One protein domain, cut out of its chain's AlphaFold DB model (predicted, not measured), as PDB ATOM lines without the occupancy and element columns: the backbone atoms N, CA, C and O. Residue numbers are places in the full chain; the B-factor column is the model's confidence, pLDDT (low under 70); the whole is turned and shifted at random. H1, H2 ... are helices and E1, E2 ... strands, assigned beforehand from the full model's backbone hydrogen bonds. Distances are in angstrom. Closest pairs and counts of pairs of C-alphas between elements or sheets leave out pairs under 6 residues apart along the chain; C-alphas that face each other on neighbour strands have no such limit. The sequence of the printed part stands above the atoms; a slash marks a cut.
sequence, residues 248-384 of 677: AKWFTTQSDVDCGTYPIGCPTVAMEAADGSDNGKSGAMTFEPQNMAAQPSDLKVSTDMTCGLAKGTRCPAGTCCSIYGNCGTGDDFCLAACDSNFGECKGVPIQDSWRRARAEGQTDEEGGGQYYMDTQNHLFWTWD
ATOM      1  N   ALA A 248     129.042 127.659 104.463       97.56
ATOM      2  CA  ALA A 248     127.761 127.578 105.148       97.56
ATOM      3  C   ALA A 248     127.582 128.758 106.108       97.56
ATOM      4  O   ALA A 248     128.560 129.359 106.557       97.56
ATOM      5  N   LYS A 249     126.338 129.050 106.497       97.81
ATOM      6  CA  LYS A 249     126.030 129.986 107.589       97.81
ATOM      7  C   LYS A 249     125.186 129.347 108.674       97.81
ATOM      8  O   LYS A 249     124.388 128.453 108.398       97.81
ATOM      9  N   TRP A 250     125.332 129.862 109.890       97.44
ATOM     10  CA  TRP A 250     124.512 129.505 111.042       97.44
ATOM     11  C   TRP A 250     123.948 130.746 111.740       97.44
ATOM     12  O   TRP A 250     124.575 131.807 111.761       97.44
ATOM     13  N   PHE A 251     122.756 130.601 112.317       97.69
ATOM     14  CA  PHE A 251     121.986 131.675 112.943       97.69
ATOM     15  C   PHE A 251     121.267 131.154 114.193       97.69
ATOM     16  O   PHE A 251     120.683 130.070 114.162       97.69
ATOM     17  N   THR A 252     121.295 131.912 115.292       96.75
ATOM     18  CA  THR A 252     120.667 131.497 116.559       96.75
ATOM     19  C   THR A 252     119.165 131.801 116.561       96.75
ATOM     20  O   THR A 252     118.756 132.954 116.385       96.75
ATOM     21  N   THR A 253     118.338 130.787 116.809       97.56
ATOM     22  CA  THR A 253     116.875 130.898 116.903       97.56
ATOM     23  C   THR A 253     116.369 131.106 118.331       97.56
ATOM     24  O   THR A 253     117.107 130.954 119.308       97.56
ATOM     25  N   GLN A 254     115.107 131.516 118.465       95.94
ATOM     26  CA  GLN A 254     114.451 131.697 119.764       95.94
ATOM     27  C   GLN A 254     114.164 130.339 120.425       95.94
ATOM     28  O   GLN A 254     113.601 129.436 119.808       95.94
ATOM     29  N   SER A 255     114.562 130.187 121.691       92.56
ATOM     30  CA  SER A 255     114.527 128.898 122.404       92.56
ATOM     31  C   SER A 255     113.143 128.472 122.903       92.56
ATOM     32  O   SER A 255     112.962 127.333 123.325       92.56
ATOM     33  N   ASP A 256     112.175 129.387 122.894       92.31
ATOM     34  CA  ASP A 256     110.777 129.186 123.278       92.31
ATOM     35  C   ASP A 256     109.839 128.938 122.077       92.31
ATOM     36  O   ASP A 256     108.633 128.763 122.265       92.31
ATOM     37  N   VAL A 257     110.386 128.853 120.858       92.88
ATOM     38  CA  VAL A 257     109.651 128.549 119.619       92.88
ATOM     39  C   VAL A 257     110.014 127.153 119.097       92.88
ATOM     40  O   VAL A 257     111.179 126.759 119.083       92.88
ATOM     41  N   ASP A 258     109.021 126.400 118.608       91.88
ATOM     42  CA  ASP A 258     109.256 125.129 117.908       91.88
ATOM     43  C   ASP A 258     109.754 125.355 116.468       91.88
ATOM     44  O   ASP A 258     109.023 125.200 115.487       91.88
ATOM     45  N   CYS A 259     111.040 125.680 116.345       94.44
ATOM     46  CA  CYS A 259     111.739 125.674 115.061       94.44
ATOM     47  C   CYS A 259     111.977 124.260 114.498       94.44
ATOM     48  O   CYS A 259     112.496 124.132 113.393       94.44
ATOM     49  N   GLY A 260     111.654 123.191 115.238       92.19
ATOM     50  CA  GLY A 260     111.803 121.813 114.768       92.19
ATOM     51  C   GLY A 260     110.738 121.443 113.739       92.19
ATOM     52  O   GLY A 260     111.056 120.823 112.725       92.19
ATOM     53  N   THR A 261     109.493 121.870 113.963       90.88
ATOM     54  CA  THR A 261     108.391 121.673 113.004       90.88
ATOM     55  C   THR A 261     108.470 122.639 111.814       90.88
ATOM     56  O   THR A 261     108.132 122.248 110.697       90.88
ATOM     57  N   TYR A 262     108.952 123.873 112.020       89.75
ATOM     58  CA  TYR A 262     109.110 124.883 110.959       89.75
ATOM     59  C   TYR A 262     110.515 125.523 110.981       89.75
ATOM     60  O   TYR A 262     110.693 126.604 111.541       89.75
ATOM     61  N   PRO A 263     111.534 124.870 110.382       94.69
ATOM     62  CA  PRO A 263     112.920 125.358 110.393       94.69
ATOM     63  C   PRO A 263     113.169 126.648 109.608       94.69
ATOM     64  O   PRO A 263     114.066 127.412 109.967       94.69
ATOM     65  N   ILE A 264     112.400 126.879 108.542       96.50
ATOM     66  CA  ILE A 264     112.421 128.088 107.706       96.50
ATOM     67  C   ILE A 264     111.252 128.980 108.150       96.50
ATOM     68  O   ILE A 264     110.148 128.485 108.371       96.50
ATOM     69  N   GLY A 265     111.503 130.281 108.305       96.31
ATOM     70  CA  GLY A 265     110.572 131.241 108.901       96.31
ATOM     71  C   GLY A 265     110.545 131.223 110.435       96.31
ATOM     72  O   GLY A 265     109.649 131.818 111.029       96.31
ATOM     73  N   CYS A 266     111.492 130.552 111.104       97.38
ATOM     74  CA  CYS A 266     111.544 130.563 112.564       97.38
ATOM     75  C   CYS A 266     112.217 131.846 113.087       97.38
ATOM     76  O   CYS A 266     113.280 132.212 112.577       97.38
ATOM     77  N   PRO A 267     111.669 132.517 114.117       97.81
ATOM     78  CA  PRO A 267     112.268 133.714 114.694       97.81
ATOM     79  C   PRO A 267     113.704 133.525 115.210       97.81
ATOM     80  O   PRO A 267     114.022 132.561 115.915       97.81
ATOM     81  N   THR A 268     114.566 134.493 114.905       97.88
ATOM     82  CA  THR A 268     115.939 134.592 115.417       97.88
ATOM     83  C   THR A 268     116.001 135.403 116.712       97.88
ATOM     84  O   THR A 268     115.087 136.160 117.057       97.88
ATOM     85  N   VAL A 269     117.086 135.247 117.471       96.88
ATOM     86  CA  VAL A 269     117.457 136.236 118.501       96.88
ATOM     87  C   VAL A 269     118.046 137.488 117.834       96.88
ATOM     88  O   VAL A 269     118.322 137.489 116.638       96.88
ATOM     89  N   ALA A 270     118.307 138.558 118.589       96.88
ATOM     90  CA  ALA A 270     119.126 139.655 118.069       96.88
ATOM     91  C   ALA A 270     120.560 139.152 117.801       96.88
ATOM     92  O   ALA A 270     121.245 138.746 118.741       96.88
ATOM     93  N   MET A 271     121.015 139.181 116.543       95.50
ATOM     94  CA  MET A 271     122.328 138.651 116.115       95.50
ATOM     95  C   MET A 271     123.410 139.728 115.953       95.50
ATOM     96  O   MET A 271     124.421 139.544 115.283       95.50
ATOM     97  N   GLU A 272     123.174 140.877 116.574       94.94
ATOM     98  CA  GLU A 272     123.994 142.076 116.505       94.94
ATOM     99  C   GLU A 272     123.786 142.909 117.775       94.94
ATOM    100  O   GLU A 272     122.734 142.848 118.422       94.94
ATOM    101  N   ALA A 273     124.786 143.702 118.143       93.94
ATOM    102  CA  ALA A 273     124.692 144.657 119.236       93.94
ATOM    103  C   ALA A 273     123.974 145.957 118.809       93.94
ATOM    104  O   ALA A 273     123.588 146.161 117.650       93.94
ATOM    105  N   ALA A 274     123.784 146.867 119.768       92.69
ATOM    106  CA  ALA A 274     123.118 148.152 119.540       92.69
ATOM    107  C   ALA A 274     123.870 149.065 118.548       92.69
ATOM    108  O   ALA A 274     123.231 149.837 117.841       92.69
ATOM    109  N   ASP A 275     125.196 148.937 118.459       91.19
ATOM    110  CA  ASP A 275     126.079 149.654 117.524       91.19
ATOM    111  C   ASP A 275     126.287 148.922 116.180       91.19
ATOM    112  O   ASP A 275     127.000 149.413 115.307       91.19
ATOM    113  N   GLY A 276     125.666 147.750 116.013       91.56
ATOM    114  CA  GLY A 276     125.736 146.932 114.804       91.56
ATOM    115  C   GLY A 276     126.896 145.938 114.777       91.56
ATOM    116  O   GLY A 276     126.984 145.191 113.807       91.56
ATOM    117  N   SER A 277     127.749 145.888 115.807       90.81
ATOM    118  CA  SER A 277     128.795 144.863 115.923       90.81
ATOM    119  C   SER A 277     128.207 143.452 116.079       90.81
ATOM    120  O   SER A 277     127.067 143.282 116.523       90.81
ATOM    121  N   ASP A 278     128.963 142.425 115.683       89.31
ATOM    122  CA  ASP A 278     128.573 141.026 115.890       89.31
ATOM    123  C   ASP A 278     128.594 140.677 117.389       89.31
ATOM    124  O   ASP A 278     129.486 141.089 118.130       89.31
ATOM    125  N   ASN A 279     127.595 139.915 117.835       90.69
ATOM    126  CA  ASN A 279     127.445 139.458 119.214       90.69
ATOM    127  C   ASN A 279     127.640 137.934 119.380       90.69
ATOM    128  O   ASN A 279     127.336 137.386 120.444       90.69
ATOM    129  N   GLY A 280     128.128 137.242 118.343       88.19
ATOM    130  CA  GLY A 280     128.416 135.808 118.368       88.19
ATOM    131  C   GLY A 280     127.165 134.927 118.324       88.19
ATOM    132  O   GLY A 280     127.165 133.829 118.887       88.19
ATOM    133  N   LYS A 281     126.078 135.412 117.706       92.38
ATOM    134  CA  LYS A 281     124.816 134.667 117.504       92.38
ATOM    135  C   LYS A 281     124.519 134.317 116.046       92.38
ATOM    136  O   LYS A 281     123.514 133.658 115.779       92.38
ATOM    137  N   SER A 282     125.401 134.685 115.128       94.31
ATOM    138  CA  SER A 282     125.442 134.148 113.770       94.31
ATOM    139  C   SER A 282     126.890 133.980 113.328       94.31
ATOM    140  O   SER A 282     127.784 134.541 113.955       94.31
ATOM    141  N   GLY A 283     127.129 133.239 112.251       92.50
ATOM    142  CA  GLY A 283     128.466 133.111 111.684       92.50
ATOM    143  C   GLY A 283     128.488 132.360 110.361       92.50
ATOM    144  O   GLY A 283     127.452 131.918 109.856       92.50
ATOM    145  N   ALA A 284     129.689 132.222 109.810       93.00
ATOM    146  CA  ALA A 284     129.984 131.389 108.652       93.00
ATOM    147  C   ALA A 284     130.798 130.147 109.064       93.00
ATOM    148  O   ALA A 284     131.334 130.074 110.171       93.00
ATOM    149  N   MET A 285     130.872 129.171 108.164       91.50
ATOM    150  CA  MET A 285     131.713 127.981 108.261       91.50
ATOM    151  C   MET A 285     132.178 127.620 106.848       91.50
ATOM    152  O   MET A 285     131.362 127.217 106.019       91.50
ATOM    153  N   THR A 286     133.467 127.784 106.566       92.25
ATOM    154  CA  THR A 286     134.073 127.391 105.283       92.25
ATOM    155  C   THR A 286     134.037 125.867 105.124       92.25
ATOM    156  O   THR A 286     134.005 125.123 106.113       92.25
ATOM    157  N   PHE A 287     134.090 125.372 103.889       92.50
ATOM    158  CA  PHE A 287     134.259 123.944 103.607       92.50
ATOM    159  C   PHE A 287     135.728 123.484 103.646       92.50
ATOM    160  O   PHE A 287     136.021 122.358 103.243       92.50
ATOM    161  N   GLU A 288     136.646 124.289 104.187       87.50
ATOM    162  CA  GLU A 288     138.061 123.939 104.323       87.50
ATOM    163  C   GLU A 288     138.285 122.539 104.941       87.50
ATOM    164  O   GLU A 288     137.507 122.089 105.798       87.50
ATOM    165  N   PRO A 289     139.412 121.865 104.630       81.00
ATOM    166  CA  PRO A 289     139.745 120.547 105.175       81.00
ATOM    167  C   PRO A 289     139.641 120.434 106.705       81.00
ATOM    168  O   PRO A 289     139.283 119.370 107.205       81.00
ATOM    169  N   GLN A 290     139.920 121.515 107.443       78.25
ATOM    170  CA  GLN A 290     139.798 121.570 108.904       78.25
ATOM    171  C   GLN A 290     138.346 121.461 109.396       78.25
ATOM    172  O   GLN A 290     138.063 120.668 110.292       78.25
ATOM    173  N   ASN A 291     137.417 122.166 108.748       84.88
ATOM    174  CA  ASN A 291     135.995 122.207 109.101       84.88
ATOM    175  C   ASN A 291     135.223 120.994 108.562       84.88
ATOM    176  O   ASN A 291     134.188 120.599 109.108       84.88
ATOM    177  N   MET A 292     135.740 120.369 107.498       85.12
ATOM    178  CA  MET A 292     135.152 119.174 106.888       85.12
ATOM    179  C   MET A 292     135.674 117.852 107.461       85.12
ATOM    180  O   MET A 292     135.017 116.823 107.274       85.12
ATOM    181  N   ALA A 293     136.788 117.866 108.198       77.75
ATOM    182  CA  ALA A 293     137.379 116.681 108.814       77.75
ATOM    183  C   ALA A 293     136.408 115.895 109.718       77.75
ATOM    184  O   ALA A 293     135.414 116.406 110.245       77.75
ATOM    185  N   ALA A 294     136.734 114.615 109.917       77.69
ATOM    186  CA  ALA A 294     136.187 113.820 111.007       77.69
ATOM    187  C   ALA A 294     136.916 114.163 112.318       77.69
ATOM    188  O   ALA A 294     138.114 114.447 112.304       77.69
ATOM    189  N   GLN A 295     136.205 114.087 113.446       74.75
ATOM    190  CA  GLN A 295     136.777 114.330 114.774       74.75
ATOM    191  C   GLN A 295     137.958 113.375 115.040       74.75
ATOM    192  O   GLN A 295     137.748 112.158 115.036       74.75
ATOM    193  N   PRO A 296     139.184 113.878 115.277       78.38
ATOM    194  CA  PRO A 296     140.341 113.012 115.472       78.38
ATOM    195  C   PRO A 296     140.294 112.284 116.824       78.38
ATOM    196  O   PRO A 296     140.006 112.886 117.857       78.38
ATOM    197  N   SER A 297     140.623 110.990 116.831       76.62
ATOM    198  CA  SER A 297     140.562 110.127 118.022       76.62
ATOM    199  C   SER A 297     141.790 110.221 118.939       76.62
ATOM    200  O   SER A 297     141.653 110.148 120.157       76.62
ATOM    201  N   ASP A 298     142.986 110.394 118.369       80.38
ATOM    202  CA  ASP A 298     144.268 110.128 119.045       80.38
ATOM    203  C   ASP A 298     145.154 111.382 119.185       80.38
ATOM    204  O   ASP A 298     146.362 111.368 118.934       80.38
ATOM    205  N   LEU A 299     144.544 112.506 119.574       86.06
ATOM    206  CA  LEU A 299     145.232 113.796 119.699       86.06
ATOM    207  C   LEU A 299     146.144 113.862 120.927       86.06
ATOM    208  O   LEU A 299     145.711 113.707 122.075       86.06
ATOM    209  N   LYS A 300     147.414 114.193 120.682       91.50
ATOM    210  CA  LYS A 300     148.391 114.481 121.740       91.50
ATOM    211  C   LYS A 300     148.037 115.795 122.430       91.50
ATOM    212  O   LYS A 300     147.598 116.741 121.780       91.50
ATOM    213  N   VAL A 301     148.271 115.878 123.738       92.69
ATOM    214  CA  VAL A 301     148.195 117.160 124.451       92.69
ATOM    215  C   VAL A 301     149.358 118.042 123.997       92.69
ATOM    216  O   VAL A 301     150.498 117.584 123.935       92.69
ATOM    217  N   SER A 302     149.051 119.292 123.662       93.31
ATOM    218  CA  SER A 302     150.011 120.296 123.221       93.31
ATOM    219  C   SER A 302     151.046 120.613 124.301       93.31
ATOM    220  O   SER A 302     150.715 120.751 125.479       93.31
ATOM    221  N   THR A 303     152.300 120.765 123.877       93.31
ATOM    222  CA  THR A 303     153.426 121.202 124.718       93.31
ATOM    223  C   THR A 303     153.938 122.597 124.356       93.31
ATOM    224  O   THR A 303     154.800 123.117 125.055       93.31
ATOM    225  N   ASP A 304     153.438 123.192 123.267       94.00
ATOM    226  CA  ASP A 304     153.822 124.520 122.759       94.00
ATOM    227  C   ASP A 304     152.649 125.521 122.750       94.00
ATOM    228  O   ASP A 304     152.785 126.629 122.241       94.00
ATOM    229  N   MET A 305     151.507 125.131 123.329       93.62
ATOM    230  CA  MET A 305     150.225 125.849 123.306       93.62
ATOM    231  C   MET A 305     149.618 126.042 121.903       93.62
ATOM    232  O   MET A 305     148.674 126.815 121.760       93.62
ATOM    233  N   THR A 306     150.075 125.301 120.884       93.56
ATOM    234  CA  THR A 306     149.403 125.223 119.575       93.56
ATOM    235  C   THR A 306     148.515 123.981 119.452       93.56
ATOM    236  O   THR A 306     148.792 122.930 120.043       93.56
ATOM    237  N   CYS A 307     147.428 124.104 118.697       90.38
ATOM    238  CA  CYS A 307     146.385 123.094 118.517       90.38
ATOM    239  C   CYS A 307     145.846 123.093 117.076       90.38
ATOM    240  O   CYS A 307     146.302 123.867 116.232       90.38
ATOM    241  N   GLY A 308     144.885 122.215 116.790       87.38
ATOM    242  CA  GLY A 308     144.213 122.143 115.491       87.38
ATOM    243  C   GLY A 308     144.739 121.030 114.586       87.38
ATOM    244  O   GLY A 308     145.770 120.397 114.852       87.38
ATOM    245  N   LEU A 309     144.024 120.786 113.484       83.62
ATOM    246  CA  LEU A 309     144.254 119.638 112.601       83.62
ATOM    247  C   LEU A 309     145.681 119.607 112.031       83.62
ATOM    248  O   LEU A 309     146.331 118.564 112.063       83.62
ATOM    249  N   ALA A 310     146.196 120.760 111.597       81.44
ATOM    250  CA  ALA A 310     147.548 120.902 111.045       81.44
ATOM    251  C   ALA A 310     148.675 120.624 112.063       81.44
ATOM    252  O   ALA A 310     149.812 120.366 111.669       81.44
ATOM    253  N   LYS A 311     148.378 120.666 113.370       85.50
ATOM    254  CA  LYS A 311     149.324 120.354 114.452       85.50
ATOM    255  C   LYS A 311     149.200 118.913 114.953       85.50
ATOM    256  O   LYS A 311     150.166 118.363 115.482       85.50
ATOM    257  N   GLY A 312     148.022 118.300 114.816       87.38
ATOM    258  CA  GLY A 312     147.715 116.995 115.414       87.38
ATOM    259  C   GLY A 312     147.676 117.020 116.950       87.38
ATOM    260  O   GLY A 312     147.838 115.978 117.594       87.38
ATOM    261  N   THR A 313     147.490 118.204 117.542       91.00
ATOM    262  CA  THR A 313     147.496 118.438 118.991       91.00
ATOM    263  C   THR A 313     146.186 119.052 119.468       91.00
ATOM    264  O   THR A 313     145.589 119.903 118.809       91.00
ATOM    265  N   ARG A 314     145.764 118.645 120.666       92.56
ATOM    266  CA  ARG A 314     144.697 119.288 121.439       92.56
ATOM    267  C   ARG A 314     145.282 120.067 122.608       92.56
ATOM    268  O   ARG A 314     146.369 119.750 123.090       92.56
ATOM    269  N   CYS A 315     144.555 121.054 123.096       94.00
ATOM    270  CA  CYS A 315     144.974 121.869 124.219       94.00
ATOM    271  C   CYS A 315     145.035 121.087 125.550       94.00
ATOM    272  O   CYS A 315     144.395 120.034 125.692       94.00
ATOM    273  N   PRO A 316     145.821 121.574 126.531       94.06
ATOM    274  CA  PRO A 316     145.779 121.093 127.911       94.06
ATOM    275  C   PRO A 316     144.374 121.168 128.522       94.06
ATOM    276  O   PRO A 316     143.551 121.991 128.122       94.06
ATOM    277  N   ALA A 317     144.109 120.322 129.520       92.06
ATOM    278  CA  ALA A 317     142.812 120.301 130.194       92.06
ATOM    279  C   ALA A 317     142.488 121.655 130.854       92.06
ATOM    280  O   ALA A 317     143.382 122.314 131.390       92.06
ATOM    281  N   GLY A 318     141.221 122.068 130.814       89.62
ATOM    282  CA  GLY A 318     140.774 123.396 131.244       89.62
ATOM    283  C   GLY A 318     141.117 124.540 130.280       89.62
ATOM    284  O   GLY A 318     140.985 125.704 130.664       89.62
ATOM    285  N   THR A 319     141.574 124.246 129.054       93.12
ATOM    286  CA  THR A 319     141.877 125.261 128.029       93.12
ATOM    287  C   THR A 319     141.221 124.947 126.680       93.12
ATOM    288  O   THR A 319     140.996 123.793 126.306       93.12
ATOM    289  N   CYS A 320     140.889 126.009 125.958       92.38
ATOM    290  CA  CYS A 320     140.130 126.019 124.715       92.38
ATOM    291  C   CYS A 320     141.082 126.203 123.521       92.38
ATOM    292  O   CYS A 320     142.097 126.891 123.659       92.38
ATOM    293  N   CYS A 321     140.759 125.624 122.363       90.25
ATOM    294  CA  CYS A 321     141.506 125.833 121.121       90.25
ATOM    295  C   CYS A 321     140.774 126.868 120.272       90.25
ATOM    296  O   CYS A 321     139.620 126.635 119.919       90.25
ATOM    297  N   SER A 322     141.425 127.979 119.927       86.19
ATOM    298  CA  SER A 322     140.866 128.908 118.945       86.19
ATOM    299  C   SER A 322     140.983 128.345 117.526       86.19
ATOM    300  O   SER A 322     141.919 127.600 117.224       86.19
ATOM    301  N   ILE A 323     140.097 128.770 116.622       76.00
ATOM    302  CA  ILE A 323     140.189 128.501 115.171       76.00
ATOM    303  C   ILE A 323     141.540 128.921 114.561       76.00
ATOM    304  O   ILE A 323     141.968 128.369 113.555       76.00
ATOM    305  N   TYR A 324     142.267 129.834 115.212       81.94
ATOM    306  CA  TYR A 324     143.629 130.233 114.845       81.94
ATOM    307  C   TYR A 324     144.718 129.250 115.325       81.94
ATOM    308  O   TYR A 324     145.901 129.586 115.302       81.94
ATOM    309  N   GLY A 325     144.352 128.060 115.815       87.88
ATOM    310  CA  GLY A 325     145.283 126.996 116.206       87.88
ATOM    311  C   GLY A 325     146.089 127.273 117.480       87.88
ATOM    312  O   GLY A 325     147.203 126.763 117.622       87.88
ATOM    313  N   ASN A 326     145.560 128.083 118.404       91.94
ATOM    314  CA  ASN A 326     146.227 128.456 119.658       91.94
ATOM    315  C   ASN A 326     145.375 128.109 120.892       91.94
ATOM    316  O   ASN A 326     144.151 128.191 120.858       91.94
ATOM    317  N   CYS A 327     146.028 127.752 121.999       93.38
ATOM    318  CA  CYS A 327     145.382 127.355 123.249       93.38
ATOM    319  C   CYS A 327     145.276 128.513 124.249       93.38
ATOM    320  O   CYS A 327     146.272 129.173 124.547       93.38
ATOM    321  N   GLY A 328     144.097 128.706 124.844       92.19
ATOM    322  CA  GLY A 328     143.861 129.766 125.826       92.19
ATOM    323  C   GLY A 328     142.609 129.557 126.677       92.19
ATOM    324  O   GLY A 328     141.936 128.535 126.589       92.19
ATOM    325  N   THR A 329     142.312 130.522 127.549       91.94
ATOM    326  CA  THR A 329     141.174 130.458 128.493       91.94
ATOM    327  C   THR A 329     140.217 131.645 128.395       91.94
ATOM    328  O   THR A 329     139.191 131.639 129.079       91.94
ATOM    329  N   GLY A 330     140.561 132.664 127.602       86.75
ATOM    330  CA  GLY A 330     139.720 133.832 127.329       86.75
ATOM    331  C   GLY A 330     138.634 133.538 126.297       86.75
ATOM    332  O   GLY A 330     138.644 132.491 125.649       86.75
ATOM    333  N   ASP A 331     137.695 134.459 126.140       83.56
ATOM    334  CA  ASP A 331     136.504 134.234 125.317       83.56
ATOM    335  C   ASP A 331     136.829 134.110 123.818       83.56
ATOM    336  O   ASP A 331     136.243 133.255 123.148       83.56
ATOM    337  N   ASP A 332     137.875 134.802 123.350       80.00
ATOM    338  CA  ASP A 332     138.485 134.682 122.009       80.00
ATOM    339  C   ASP A 332     138.954 133.252 121.664       80.00
ATOM    340  O   ASP A 332     139.158 132.911 120.499       80.00
ATOM    341  N   PHE A 333     139.142 132.403 122.682       83.62
ATOM    342  CA  PHE A 333     139.524 130.997 122.542       83.62
ATOM    343  C   PHE A 333     138.370 130.036 122.830       83.62
ATOM    344  O   PHE A 333     138.441 128.881 122.428       83.62
ATOM    345  N   CYS A 334     137.350 130.470 123.578       82.31
ATOM    346  CA  CYS A 334     136.404 129.585 124.268       82.31
ATOM    347  C   CYS A 334     134.935 129.734 123.845       82.31
ATOM    348  O   CYS A 334     134.134 128.859 124.191       82.31
ATOM    349  N   LEU A 335     134.562 130.823 123.164       81.31
ATOM    350  CA  LEU A 335     133.196 131.070 122.685       81.31
ATOM    351  C   LEU A 335     133.055 130.675 121.203       81.31
ATOM    352  O   LEU A 335     133.422 129.561 120.843       81.31
ATOM    353  N   ALA A 336     132.506 131.544 120.347       68.25
ATOM    354  CA  ALA A 336     132.190 131.222 118.949       68.25
ATOM    355  C   ALA A 336     133.418 130.824 118.104       68.25
ATOM    356  O   ALA A 336     133.290 130.041 117.169       68.25
ATOM    357  N   ALA A 337     134.608 131.315 118.465       70.62
ATOM    358  CA  ALA A 337     135.878 131.011 117.805       70.62
ATOM    359  C   ALA A 337     136.577 129.737 118.339       70.62
ATOM    360  O   ALA A 337     137.775 129.573 118.114       70.62
ATOM    361  N   CYS A 338     135.874 128.859 119.066       83.56
ATOM    362  CA  CYS A 338     136.444 127.650 119.672       83.56
ATOM    363  C   CYS A 338     136.214 126.377 118.839       83.56
ATOM    364  O   CYS A 338     135.083 126.073 118.455       83.56
ATOM    365  N   ASP A 339     137.269 125.582 118.635       84.94
ATOM    366  CA  ASP A 339     137.186 124.259 118.008       84.94
ATOM    367  C   ASP A 339     137.099 123.131 119.060       84.94
ATOM    368  O   ASP A 339     138.080 122.779 119.730       84.94
ATOM    369  N   SER A 340     135.911 122.525 119.165       85.44
ATOM    370  CA  SER A 340     135.590 121.421 120.085       85.44
ATOM    371  C   SER A 340     136.350 120.124 119.796       85.44
ATOM    372  O   SER A 340     136.426 119.254 120.666       85.44
ATOM    373  N   ASN A 341     136.957 119.973 118.616       82.88
ATOM    374  CA  ASN A 341     137.814 118.827 118.317       82.88
ATOM    375  C   ASN A 341     139.157 118.909 119.061       82.88
ATOM    376  O   ASN A 341     139.777 117.875 119.319       82.88
ATOM    377  N   PHE A 342     139.612 120.117 119.422       88.31
ATOM    378  CA  PHE A 342     140.957 120.354 119.957       88.31
ATOM    379  C   PHE A 342     140.992 121.104 121.301       88.31
ATOM    380  O   PHE A 342     142.084 121.266 121.846       88.31
ATOM    381  N   GLY A 343     139.864 121.523 121.886       88.12
ATOM    382  CA  GLY A 343     139.840 122.158 123.212       88.12
ATOM    383  C   GLY A 343     138.478 122.150 123.917       88.12
ATOM    384  O   GLY A 343     137.461 121.759 123.351       88.12
ATOM    385  N   GLU A 344     138.467 122.575 125.181       87.88
ATOM    386  CA  GLU A 344     137.280 122.562 126.051       87.88
ATOM    387  C   GLU A 344     136.430 123.835 125.878       87.88
ATOM    388  O   GLU A 344     136.526 124.781 126.659       87.88
ATOM    389  N   CYS A 345     135.604 123.877 124.830       86.00
ATOM    390  CA  CYS A 345     134.761 125.036 124.526       86.00
ATOM    391  C   CYS A 345     133.697 125.322 125.601       86.00
ATOM    392  O   CYS A 345     133.091 124.412 126.165       86.00
ATOM    393  N   LYS A 346     133.446 126.615 125.846       80.44
ATOM    394  CA  LYS A 346     132.430 127.125 126.789       80.44
ATOM    395  C   LYS A 346     131.160 127.620 126.087       80.44
ATOM    396  O   LYS A 346     130.119 127.740 126.727       80.44
ATOM    397  N   GLY A 347     131.271 127.980 124.806       76.88
ATOM    398  CA  GLY A 347     130.148 128.378 123.960       76.88
ATOM    399  C   GLY A 347     129.345 127.192 123.415       76.88
ATOM    400  O   GLY A 347     129.579 126.036 123.764       76.88
ATOM    401  N   VAL A 348     128.410 127.493 122.513       80.69
ATOM    402  CA  VAL A 348     127.700 126.479 121.722       80.69
ATOM    403  C   VAL A 348     128.719 125.732 120.843       80.69
ATOM    404  O   VAL A 348     129.529 126.398 120.197       80.69
ATOM    405  N   PRO A 349     128.721 124.385 120.785       82.06
ATOM    406  CA  PRO A 349     129.724 123.628 120.037       82.06
ATOM    407  C   PRO A 349     129.428 123.660 118.527       82.06
ATOM    408  O   PRO A 349     128.861 122.722 117.962       82.06
ATOM    409  N   ILE A 350     129.814 124.761 117.872       87.38
ATOM    410  CA  ILE A 350     129.529 125.039 116.454       87.38
ATOM    411  C   ILE A 350     130.026 123.906 115.544       87.38
ATOM    412  O   ILE A 350     129.268 123.449 114.694       87.38
ATOM    413  N   GLN A 351     131.238 123.376 115.756       85.44
ATOM    414  CA  GLN A 351     131.769 122.249 114.970       85.44
ATOM    415  C   GLN A 351     130.966 120.948 115.150       85.44
ATOM    416  O   GLN A 351     130.803 120.175 114.207       85.44
ATOM    417  N   ASP A 352     130.416 120.686 116.338       86.88
ATOM    418  CA  ASP A 352     129.596 119.491 116.579       86.88
ATOM    419  C   ASP A 352     128.211 119.638 115.935       86.88
ATOM    420  O   ASP A 352     127.673 118.674 115.387       86.88
ATOM    421  N   SER A 353     127.658 120.855 115.965       92.62
ATOM    422  CA  SER A 353     126.428 121.215 115.253       92.62
ATOM    423  C   SER A 353     126.621 121.138 113.735       92.62
ATOM    424  O   SER A 353     125.794 120.550 113.043       92.62
ATOM    425  N   TRP A 354     127.764 121.602 113.222       93.25
ATOM    426  CA  TRP A 354     128.119 121.502 111.808       93.25
ATOM    427  C   TRP A 354     128.258 120.049 111.344       93.25
ATOM    428  O   TRP A 354     127.748 119.674 110.289       93.25
ATOM    429  N   ARG A 355     128.879 119.183 112.155       91.00
ATOM    430  CA  ARG A 355     128.953 117.739 111.870       91.00
ATOM    431  C   ARG A 355     127.572 117.079 111.810       91.00
ATOM    432  O   ARG A 355     127.383 116.205 110.967       91.00
ATOM    433  N   ARG A 356     126.608 117.506 112.639       94.44
ATOM    434  CA  ARG A 356     125.199 117.081 112.521       94.44
ATOM    435  C   ARG A 356     124.550 117.628 111.252       94.44
ATOM    436  O   ARG A 356     124.013 116.843 110.479       94.44
ATOM    437  N   ALA A 357     124.685 118.924 110.972       96.62
ATOM    438  CA  ALA A 357     124.136 119.556 109.771       96.62
ATOM    439  C   ALA A 357     124.602 118.869 108.475       96.62
ATOM    440  O   ALA A 357     123.788 118.585 107.600       96.62
ATOM    441  N   ARG A 358     125.884 118.495 108.378       94.00
ATOM    442  CA  ARG A 358     126.421 117.737 107.234       94.00
ATOM    443  C   ARG A 358     125.888 116.303 107.107       94.00
ATOM    444  O   ARG A 358     125.907 115.763 106.007       94.00
ATOM    445  N   ALA A 359     125.451 115.679 108.201       94.81
ATOM    446  CA  ALA A 359     124.982 114.290 108.227       94.81
ATOM    447  C   ALA A 359     123.451 114.147 108.133       94.81
ATOM    448  O   ALA A 359     122.956 113.139 107.635       94.81
ATOM    449  N   GLU A 360     122.712 115.146 108.620       96.56
ATOM    450  CA  GLU A 360     121.254 115.130 108.817       96.56
ATOM    451  C   GLU A 360     120.541 116.290 108.086       96.56
ATOM    452  O   GLU A 360     119.333 116.481 108.236       96.56
ATOM    453  N   GLY A 361     121.283 117.090 107.315       97.31
ATOM    454  CA  GLY A 361     120.775 118.253 106.592       97.31
ATOM    455  C   GLY A 361     119.723 117.913 105.538       97.31
ATOM    456  O   GLY A 361     119.828 116.925 104.813       97.31
ATOM    457  N   GLN A 362     118.728 118.785 105.418       97.62
ATOM    458  CA  GLN A 362     117.595 118.655 104.509       97.62
ATOM    459  C   GLN A 362     117.718 119.637 103.342       97.62
ATOM    460  O   GLN A 362     118.247 120.740 103.492       97.62
ATOM    461  N   THR A 363     117.212 119.232 102.181       98.00
ATOM    462  CA  THR A 363     117.059 120.100 101.010       98.00
ATOM    463  C   THR A 363     115.664 120.716 101.049       98.00
ATOM    464  O   THR A 363     114.679 119.980 101.115       98.00
ATOM    465  N   ASP A 364     115.557 122.040 100.982       97.62
ATOM    466  CA  ASP A 364     114.332 122.671 100.494       97.62
ATOM    467  C   ASP A 364     114.385 122.674  98.963       97.62
ATOM    468  O   ASP A 364     115.255 123.310  98.364       97.62
ATOM    469  N   GLU A 365     113.474 121.943  98.324       95.62
ATOM    470  CA  GLU A 365     113.397 121.884  96.865       95.62
ATOM    471  C   GLU A 365     112.693 123.113  96.256       95.62
ATOM    472  O   GLU A 365     112.945 123.416  95.087       95.62
ATOM    473  N   GLU A 366     111.854 123.827  97.024       93.94
ATOM    474  CA  GLU A 366     111.079 124.997  96.577       93.94
ATOM    475  C   GLU A 366     111.885 126.295  96.721       93.94
ATOM    476  O   GLU A 366     112.125 126.977  95.725       93.94
ATOM    477  N   GLY A 367     112.382 126.604  97.925       95.50
ATOM    478  CA  GLY A 367     113.336 127.699  98.140       95.50
ATOM    479  C   GLY A 367     114.714 127.420  97.532       95.50
ATOM    480  O   GLY A 367     115.453 128.352  97.193       95.50
ATOM    481  N   GLY A 368     115.047 126.139  97.338       96.31
ATOM    482  CA  GLY A 368     116.256 125.689  96.659       96.31
ATOM    483  C   GLY A 368     117.517 125.925  97.481       96.31
ATOM    484  O   GLY A 368     118.429 126.607  97.017       96.31
ATOM    485  N   GLY A 369     117.567 125.400  98.703       97.00
ATOM    486  CA  GLY A 369     118.699 125.571  99.615       97.00
ATOM    487  C   GLY A 369     118.855 124.400 100.582       97.00
ATOM    488  O   GLY A 369     117.873 123.767 100.971       97.00
ATOM    489  N   GLN A 370     120.087 124.109 101.003       98.31
ATOM    490  CA  GLN A 370     120.326 123.136 102.067       98.31
ATOM    491  C   GLN A 370     120.140 123.825 103.421       98.31
ATOM    492  O   GLN A 370     120.477 125.009 103.578       98.31
ATOM    493  N   TYR A 371     119.612 123.095 104.402       98.50
ATOM    494  CA  TYR A 371     119.463 123.578 105.770       98.50
ATOM    495  C   TYR A 371     119.529 122.466 106.826       98.50
ATOM    496  O   TYR A 371     119.383 121.281 106.533       98.50
ATOM    497  N   TYR A 372     119.716 122.854 108.087       98.50
ATOM    498  CA  TYR A 372     119.540 121.979 109.251       98.50
ATOM    499  C   TYR A 372     119.086 122.796 110.465       98.50
ATOM    500  O   TYR A 372     119.492 123.946 110.618       98.50
ATOM    501  N   MET A 373     118.264 122.208 111.336       98.06
ATOM    502  CA  MET A 373     117.869 122.807 112.612       98.06
ATOM    503  C   MET A 373     118.433 121.978 113.760       98.06
ATOM    504  O   MET A 373     117.926 120.901 114.071       98.06
ATOM    505  N   ASP A 374     119.444 122.514 114.433       96.94
ATOM    506  CA  ASP A 374     119.931 121.964 115.687       96.94
ATOM    507  C   ASP A 374     119.014 122.424 116.828       96.94
ATOM    508  O   ASP A 374     119.262 123.433 117.491       96.94
ATOM    509  N   THR A 375     117.923 121.689 117.047       94.62
ATOM    510  CA  THR A 375     116.921 121.996 118.085       94.62
ATOM    511  C   THR A 375     117.464 121.921 119.514       94.62
ATOM    512  O   THR A 375     116.829 122.445 120.423       94.62
ATOM    513  N   GLN A 376     118.629 121.297 119.731       91.81
ATOM    514  CA  GLN A 376     119.280 121.215 121.044       91.81
ATOM    515  C   GLN A 376     120.104 122.468 121.362       91.81
ATOM    516  O   GLN A 376     120.284 122.807 122.529       91.81
ATOM    517  N   ASN A 377     120.624 123.132 120.327       93.06
ATOM    518  CA  ASN A 377     121.508 124.294 120.440       93.06
ATOM    519  C   ASN A 377     120.865 125.593 119.918       93.06
ATOM    520  O   ASN A 377     121.479 126.654 120.008       93.06
ATOM    521  N   HIS A 378     119.642 125.502 119.386       95.50
ATOM    522  CA  HIS A 378     118.894 126.575 118.727       95.50
ATOM    523  C   HIS A 378     119.683 127.224 117.579       95.50
ATOM    524  O   HIS A 378     119.786 128.446 117.496       95.50
ATOM    525  N   LEU A 379     120.267 126.400 116.697       96.88
ATOM    526  CA  LEU A 379     120.996 126.862 115.509       96.88
ATOM    527  C   LEU A 379     120.300 126.422 114.218       96.88
ATOM    528  O   LEU A 379     120.176 125.227 113.949       96.88
ATOM    529  N   PHE A 380     119.923 127.389 113.381       98.44
ATOM    530  CA  PHE A 380     119.578 127.151 111.981       98.44
ATOM    531  C   PHE A 380     120.830 127.278 111.115       98.44
ATOM    532  O   PHE A 380     121.463 128.332 111.092       98.44
ATOM    533  N   TRP A 381     121.161 126.215 110.389       98.62
ATOM    534  CA  TRP A 381     122.213 126.173 109.379       98.62
ATOM    535  C   TRP A 381     121.619 126.298 107.981       98.62
ATOM    536  O   TRP A 381     120.560 125.731 107.722       98.62
ATOM    537  N   THR A 382     122.326 126.945 107.052       98.69
ATOM    538  CA  THR A 382     121.989 126.919 105.621       98.69
ATOM    539  C   THR A 382     123.216 127.082 104.719       98.69
ATOM    540  O   THR A 382     124.148 127.796 105.086       98.69
ATOM    541  N   TRP A 383     123.235 126.374 103.581       98.25
ATOM    542  CA  TRP A 383     124.344 126.354 102.617       98.25
ATOM    543  C   TRP A 383     123.916 125.882 101.212       98.25
ATOM    544  O   TRP A 383     122.798 125.391 101.027       98.25
ATOM    545  N   ASP A 384     124.804 126.036 100.227       97.06
ATOM    546  CA  ASP A 384     124.707 125.414  98.895       97.06
ATOM    547  C   ASP A 384     125.265 123.978  98.923       97.06
ATOM    548  O   ASP A 384     126.187 123.674  99.672       97.06
TER     549      ASP A 384
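AT A GLANCE: This is residues 248 to 384 of the 677 residues of the protein "Chitinase" of Emericella nidulans (strain FGSC A4 / ATCC 38163 / CBS 112.46 / NRRL 194 / M139) (UniProt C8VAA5). With little regular structure, this is a two-lobed domain: one lobe is a strongly twisted antiparallel sheet, E2 E1 E5 E4 E3, with H3 over one face; the other is loops with H2. The 137 printed residues, 43 in named elements, run E1 E2 H1 H2 H3 E3 E4 E5, mixed class, compact: radius of gyration of the C-alphas 15.9 A, spans 50 by 34 by 22 A.

HOW THE PARTS SIT: E1, residues 248 to 252, forms a hairpin with E2, 282 to 286; N 250 and O 283 are 3.0 A apart. H3, 350 to 360, is on the sheet, making two layers, at height 8.5 A; its closest C-alphas to E4, 369 to 374, are Ala 357 and Tyr 372, 5.2 A. Every O i to N i+4 pair in H3 is within hydrogen-bond range; H1, 289 to 292, and H2, 331 to 334, are too short for one.

IN THESE COORDINATES: E3 is 362 to 364, E5 379 to 383. E4 spans 16.5 A, H3 15.0 A. E1 begins at (127.761, 127.578, 105.148); E5 ends at (124.344, 126.354, 102.617).

THE WHOLE: The printed part has no cut. Links E1 to E2, H1 to H2 and H2 to H3 are long. Residue 336 is under pLDDT 70.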